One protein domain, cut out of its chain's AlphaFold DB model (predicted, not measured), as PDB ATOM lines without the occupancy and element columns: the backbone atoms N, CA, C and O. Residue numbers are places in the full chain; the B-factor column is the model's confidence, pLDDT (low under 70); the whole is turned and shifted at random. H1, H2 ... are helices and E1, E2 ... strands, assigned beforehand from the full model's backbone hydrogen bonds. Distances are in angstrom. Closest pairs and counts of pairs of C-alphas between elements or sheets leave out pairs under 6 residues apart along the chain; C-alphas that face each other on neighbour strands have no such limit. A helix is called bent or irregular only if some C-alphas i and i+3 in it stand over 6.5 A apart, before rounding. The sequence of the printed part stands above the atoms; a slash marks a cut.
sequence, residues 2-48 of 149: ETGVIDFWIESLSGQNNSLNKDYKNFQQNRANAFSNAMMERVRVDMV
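AT A GLANCE: This is residues 2 to 48 of the 149 residues of the protein "FkbM family methyltransferase" of Rhizobium sp. P32RR-XVIII (UniProt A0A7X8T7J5). A long ribbon of two antiparallel strands, E1 and E2, makes one end of a rod, and a single short helix, H1, lies at the other end. The long loop of residues 12 to 24 turns back through the middle of the rod between E1 and H1, and both ends of the printed part lie together at the end of the ribbon far from H1. The printed part has 47 residues with two named strands and one named helix, in the order E1, H1, E2; the sheet's order is E1 - E2, antiparallel, and the class is mixed, helices and strands. The whole is only just loose, close to compact, with a radius of gyration of the C-alphas of 11.5 A, and it spans 37 by 15 by 14 A.

HOW THE PARTS SIT: E1, residues 4 to 11, and E2, residues 40 to 47, are antiparallel neighbours, with 150 degrees between their N-to-C directions. At one end of the pair the C-alphas of Gly 4 and Met 47 face each other at 5.4 A, and at the other those of Glu 11 and Met 40 do so at 4.6 A. N 4 and O 47 are within hydrogen-bond range at 2.9 A, and N 41 and O 10 at 2.8 A. E2 bends by 60 degrees at residue 44, whose C-alpha faces that of Asp 7 at 4.8 A. A long link of 13 residues joins E1 to H1, residues 25 to 33. The closest C-alphas of E1 and H1 are those of Glu 11 and Phe 27, 7.9 A apart, while their centres are 18.9 A apart. In H1 every O i to N i+4 pair is within hydrogen-bond range. A short link of 6 residues joins H1 to E2.

IN THESE COORDINATES: E1 begins at C-alpha 4, at (-14.933, 16.255, 267.791), and measures 21.9 A from first to last C-alpha. H1 begins at C-alpha 25, at (-19.075, 33.527, 285.301), measures 12.4 A over residues 25 to 33, and is not bent. E2 measures 18.9 A over residues 40 to 47 and ends at C-alpha 47, at (-12.687, 16.801, 272.635).

THE WHOLE: The outline is a rod, and the two C-alphas farthest apart are those of Glu 2 and Phe 35, at 37.6 A. The first and last printed C-alphas, those of Glu 2 and Val 48, are 7.5 A apart. The C-alphas of residues 12 to 24, which hold no named element, lie 3 to 10 A from the mean of the C-alphas. The printed part has no cut. The mean pLDDT of the printed part is 94.4, and no printed residue of this predicted model is under 70.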
ATOM      1  N   GLU A   2     -21.005  14.804 271.207       72.12
ATOM      2  CA  GLU A   2     -20.177  13.830 270.491       72.12
ATOM      3  C   GLU A   2     -18.708  14.274 270.505       72.12
ATOM      4  O   GLU A   2     -18.420  15.454 270.706       72.12
ATOM      5  N   THR A   3     -17.793  13.319 270.330       87.00
ATOM      6  CA  THR A   3     -16.358  13.574 270.128       87.00
ATOM      7  C   THR A   3     -16.153  14.433 268.881       87.00
ATOM      8  O   THR A   3     -16.788  14.191 267.855       87.00
ATOM      9  N   GLY A   4     -15.246  15.407 268.938       92.75
ATOM     10  CA  GLY A   4     -14.933  16.255 267.791       92.75
ATOM     11  C   GLY A   4     -14.174  17.525 268.153       92.75
ATOM     12  O   GLY A   4     -13.806  17.744 269.305       92.75
ATOM     13  N   VAL A   5     -13.960  18.367 267.143       95.88
ATOM     14  CA  VAL A   5     -13.331  19.680 267.308       95.88
ATOM     15  C   VAL A   5     -14.362  20.669 267.838       95.88
ATOM     16  O   VAL A   5     -15.421  20.843 267.232       95.88
ATOM     17  N   ILE A   6     -14.034  21.351 268.930       95.75
ATOM     18  CA  ILE A   6     -14.907  22.343 269.566       95.75
ATOM     19  C   ILE A   6     -14.181  23.663 269.799       95.75
ATOM     20  O   ILE A   6     -12.950  23.716 269.833       95.75
ATOM     21  N   ASP A   7     -14.961  24.725 269.983       97.12
ATOM     22  CA  ASP A   7     -14.447  25.991 270.494       97.12
ATOM     23  C   ASP A   7     -14.221  25.871 272.011       97.12
ATOM     24  O   ASP A   7     -15.111  25.458 272.756       97.12
ATOM     25  N   PHE A   8     -13.029  26.254 272.458       97.38
ATOM     26  CA  PHE A   8     -12.635  26.357 273.860       97.38
ATOM     27  C   PHE A   8     -12.062  27.751 274.099       97.38
ATOM     28  O   PHE A   8     -11.402  28.321 273.227       97.38
ATOM     29  N   TRP A   9     -12.347  28.323 275.259       97.62
ATOM     30  CA  TRP A   9     -11.988  29.693 275.582       97.62
ATOM     31  C   TRP A   9     -10.904  29.694 276.644       97.62
ATOM     32  O   TRP A   9     -11.109  29.176 277.740       97.62
ATOM     33  N   ILE A  10      -9.752  30.265 276.302       97.25
ATOM     34  CA  ILE A  10      -8.611  30.410 277.203       97.25
ATOM     35  C   ILE A  10      -8.509  31.850 277.692       97.25
ATOM     36  O   ILE A  10      -8.762  32.784 276.934       97.25
ATOM     37  N   GLU A  11      -8.142  32.048 278.949       93.88
ATOM     38  CA  GLU A  11      -7.981  33.367 279.550       93.88
ATOM     39  C   GLU A  11      -6.532  33.646 279.965       93.88
ATOM     40  O   GLU A  11      -5.756  32.737 280.251       93.88
ATOM     41  N   SER A  12      -6.153  34.926 279.945       92.94
ATOM     42  CA  SER A  12      -4.777  35.385 280.184       92.94
ATOM     43  C   SER A  12      -4.569  36.055 281.551       92.94
ATOM     44  O   SER A  12      -3.583  36.767 281.738       92.94
ATOM     45  N   LEU A  13      -5.525  35.927 282.470       92.69
ATOM     46  CA  LEU A  13      -5.477  36.464 283.828       92.69
ATOM     47  C   LEU A  13      -4.769  35.502 284.788       92.69
ATOM     48  O   LEU A  13      -3.808  35.910 285.436       92.69
ATOM     49  N   SER A  14      -5.239  34.258 284.903       90.94
ATOM     50  CA  SER A  14      -4.671  33.257 285.827       90.94
ATOM     51  C   SER A  14      -4.403  31.896 285.177       90.94
ATOM     52  O   SER A  14      -3.630  31.103 285.713       90.94
ATOM     53  N   GLY A  15      -5.024  31.631 284.031       89.88
ATOM     54  CA  GLY A  15      -5.061  30.332 283.367       89.88
ATOM     55  C   GLY A  15      -5.997  29.313 284.031       89.88
ATOM     56  O   GLY A  15      -6.051  28.179 283.563       89.88
ATOM     57  N   GLN A  16      -6.700  29.680 285.107       90.56
ATOM     58  CA  GLN A  16      -7.568  28.767 285.862       90.56
ATOM     59  C   GLN A  16      -8.975  28.691 285.270       90.56
ATOM     60  O   GLN A  16      -9.588  27.642 285.336       90.56
ATOM     61  N   ASN A  17      -9.491  29.757 284.647       94.62
ATOM     62  CA  ASN A  17     -10.904  29.813 284.246       94.62
ATOM     63  C   ASN A  17     -11.132  29.565 282.750       94.62
ATOM     64  O   ASN A  17     -12.007  30.180 282.134       94.62
ATOM     65  N   ASN A  18     -10.330  28.682 282.155       96.69
ATOM     66  CA  ASN A  18     -10.515  28.274 280.767       96.69
ATOM     67  C   ASN A  18     -11.765  27.390 280.659       96.69
ATOM     68  O   ASN A  18     -11.908  26.435 281.415       96.69
ATOM     69  N   SER A  19     -12.664  27.675 279.716       96.69
ATOM     70  CA  SER A  19     -13.994  27.058 279.700       96.69
ATOM     71  C   SER A  19     -14.518  26.800 278.289       96.69
ATOM     72  O   SER A  19     -14.095  27.400 277.301       96.69
ATOM     73  N   LEU A  20     -15.510  25.915 278.190       95.94
ATOM     74  CA  LEU A  20     -16.349  25.782 276.995       95.94
ATOM     75  C   LEU A  20     -17.342  26.939 276.845       95.94
ATOM     76  O   LEU A  20     -17.879  27.160 275.759       95.94
ATOM     77  N   ASN A  21     -17.587  27.683 277.921       95.19
ATOM     78  CA  ASN A  21     -18.451  28.846 277.920       95.19
ATOM     79  C   ASN A  21     -17.616  30.128 277.794       95.19
ATOM     80  O   ASN A  21     -16.837  30.459 278.683       95.19
ATOM     81  N   LYS A  22     -17.826  30.891 276.714       94.62
ATOM     82  CA  LYS A  22     -17.186  32.203 276.509       94.62
ATOM     83  C   LYS A  22     -17.465  33.181 277.655       94.62
ATOM     84  O   LYS A  22     -16.629  34.014 277.997       94.62
ATOM     85  N   ASP A  23     -18.663  33.093 278.215       94.00
ATOM     86  CA  ASP A  23     -19.167  34.011 279.229       94.00
ATOM     87  C   ASP A  23     -19.120  33.367 280.620       94.00
ATOM     88  O   ASP A  23     -19.957  33.649 281.479       94.00
ATOM     89  N   TYR A  24     -18.142  32.483 280.844       95.94
ATOM     90  CA  TYR A  24     -17.996  31.753 282.095       95.94
ATOM     91  C   TYR A  24     -17.891  32.697 283.299       95.94
ATOM     92  O   TYR A  24     -17.038  33.590 283.360       95.94
ATOM     93  N   LYS A  25     -18.797  32.520 284.266       94.62
ATOM     94  CA  LYS A  25     -19.075  33.527 285.301       94.62
ATOM     95  C   LYS A  25     -17.901  33.756 286.246       94.62
ATOM     96  O   LYS A  25     -17.629  34.909 286.586       94.62
ATOM     97  N   ASN A  26     -17.183  32.697 286.629       94.31
ATOM     98  CA  ASN A  26     -16.053  32.826 287.551       94.31
ATOM     99  C   ASN A  26     -14.919  33.642 286.928       94.31
ATOM    100  O   ASN A  26     -14.342  34.483 287.611       94.31
ATOM    101  N   PHE A  27     -14.675  33.511 285.618       95.56
ATOM    102  CA  PHE A  27     -13.726  34.387 284.930       95.56
ATOM    103  C   PHE A  27     -14.154  35.857 284.992       95.56
ATOM    104  O   PHE A  27     -13.339  36.721 285.310       95.56
ATOM    105  N   GLN A  28     -15.432  36.160 284.727       92.94
ATOM    106  CA  GLN A  28     -15.931  37.541 284.773       92.94
ATOM    107  C   GLN A  28     -15.748  38.154 286.170       92.94
ATOM    108  O   GLN A  28     -15.303  39.298 286.290       92.94
ATOM    109  N   GLN A  29     -16.041  37.377 287.219       94.31
ATOM    110  CA  GLN A  29     -15.865  37.798 288.606       94.31
ATOM    111  C   GLN A  29     -14.385  37.981 288.964       94.31
ATOM    112  O   GLN A  29     -14.013  39.011 289.525       94.31
ATOM    113  N   ASN A  30     -13.530  37.022 288.608       94.44
ATOM    114  CA  ASN A  30     -12.094  37.074 288.883       94.44
ATOM    115  C   ASN A  30     -11.427  38.243 288.158       94.44
ATOM    116  O   ASN A  30     -10.629  38.968 288.751       94.44
ATOM    117  N   ARG A  31     -11.826  38.505 286.911       95.19
ATOM    118  CA  ARG A  31     -11.383  39.673 286.150       95.19
ATOM    119  C   ARG A  31     -11.764  40.984 286.832       95.19
ATOM    120  O   ARG A  31     -10.916  41.869 286.941       95.19
ATOM    121  N   ALA A  32     -13.011  41.104 287.291       94.38
ATOM    122  CA  ALA A  32     -13.478  42.290 288.004       94.38
ATOM    123  C   ALA A  32     -12.707  42.497 289.318       94.38
ATOM    124  O   ALA A  32     -12.228  43.599 289.579       94.38
ATOM    125  N   ASN A  33     -12.517  41.428 290.097       95.62
ATOM    126  CA  ASN A  33     -11.769  41.456 291.357       95.62
ATOM    127  C   ASN A  33     -10.294  41.840 291.161       95.62
ATOM    128  O   ASN A  33      -9.703  42.489 292.020       95.62
ATOM    129  N   ALA A  34      -9.703  41.456 290.029       95.56
ATOM    130  CA  ALA A  34      -8.326  41.784 289.680       95.56
ATOM    131  C   ALA A  34      -8.160  43.170 289.032       95.56
ATOM    132  O   ALA A  34      -7.040  43.526 288.670       95.56
ATOM    133  N   PHE A  35      -9.244  43.936 288.834       95.00
ATOM    134  CA  PHE A  35      -9.242  45.185 288.057       95.00
ATOM    135  C   PHE A  35      -8.574  45.026 286.678       95.00
ATOM    136  O   PHE A  35      -7.887  45.924 286.187       95.00
ATOM    137  N   SER A  36      -8.747  43.856 286.063       94.81
ATOM    138  CA  SER A  36      -8.077  43.485 284.821       94.81
ATOM    139  C   SER A  36      -8.993  43.665 283.613       94.81
ATOM    140  O   SER A  36     -10.205  43.485 283.696       94.81
ATOM    141  N   ASN A  37      -8.395  43.950 282.457       94.00
ATOM    142  CA  ASN A  37      -9.079  43.957 281.160       94.00
ATOM    143  C   ASN A  37      -8.819  42.673 280.357       94.00
ATOM    144  O   ASN A  37      -9.020  42.659 279.144       94.00
ATOM    145  N   ALA A  38      -8.346  41.604 281.012       94.25
ATOM    146  CA  ALA A  38      -8.118  40.315 280.371       94.25
ATOM    147  C   ALA A  38      -9.370  39.838 279.618       94.25
ATOM    148  O   ALA A  38     -10.510  39.989 280.071       94.25
ATOM    149  N   MET A  39      -9.154  39.248 278.452       92.31
ATOM    150  CA  MET A  39     -10.223  38.710 277.623       92.31
ATOM    151  C   MET A  39     -10.020  37.216 277.443       92.31
ATOM    152  O   MET A  39      -8.905  36.715 277.572       92.31
ATOM    153  N   MET A  40     -11.111  36.523 277.137       95.19
ATOM    154  CA  MET A  40     -11.013  35.157 276.655       95.19
ATOM    155  C   MET A  40     -10.658  35.152 275.169       95.19
ATOM    156  O   MET A  40     -11.294  35.838 274.364       95.19
ATOM    157  N   GLU A  41      -9.672  34.342 274.813       96.81
ATOM    158  CA  GLU A  41      -9.308  34.011 273.445       96.81
ATOM    159  C   GLU A  41      -9.918  32.662 273.060       96.81
ATOM    160  O   GLU A  41      -9.968  31.724 273.854       96.81
ATOM    161  N   ARG A  42     -10.395  32.560 271.819       97.75
ATOM    162  CA  ARG A  42     -10.967  31.325 271.290       97.75
ATOM    163  C   ARG A  42      -9.886  30.467 270.654       97.75
ATOM    164  O   ARG A  42      -9.246  30.900 269.698       97.75
ATOM    165  N   VAL A  43      -9.801  29.216 271.078       97.56
ATOM    166  CA  VAL A  43      -9.004  28.170 270.436       97.56
ATOM    167  C   VAL A  43      -9.900  27.013 270.000       97.56
ATOM    168  O   VAL A  43     -11.009  26.844 270.505       97.56
ATOM    169  N   ARG A  44      -9.433  26.221 269.032       97.75
ATOM    170  CA  ARG A  44     -10.094  24.970 268.639       97.75
ATOM    171  C   ARG A  44      -9.309  23.795 269.189       97.75
ATOM    172  O   ARG A  44      -8.103  23.728 268.968       97.75
ATOM    173  N   VAL A  45      -9.998  22.887 269.868       96.25
ATOM    174  CA  VAL A  45      -9.392  21.712 270.503       96.25
ATOM    175  C   VAL A  45     -10.174  20.458 270.154       96.25
ATOM    176  O   VAL A  45     -11.384  20.518 269.928       96.25
ATOM    177  N   ASP A  46      -9.482  19.323 270.132       96.38
ATOM    178  CA  ASP A  46     -10.131  18.021 270.070       96.38
ATOM    179  C   ASP A  46     -10.720  17.678 271.439       96.38
ATOM    180  O   ASP A  46     -10.040  17.739 272.465       96.38
ATOM    181  N   MET A  47     -11.990  17.289 271.453       95.50
ATOM    182  CA  MET A  47     -12.687  16.801 272.635       95.50
ATOM    183  C   MET A  47     -13.119  15.361 272.415       95.50
ATOM    184  O   MET A  47     -13.675  15.016 271.374       95.50
ATOM    185  N   VAL A  48     -12.924  14.532 273.436       96.69
ATOM    186  CA  VAL A  48     -13.366  13.139 273.469       96.69
ATOM    187  C   VAL A  48     -14.205  12.886 274.717       96.69
ATOM    188  O   VAL A  48     -13.991  13.499 275.762       96.69
TER     189      VAL A  48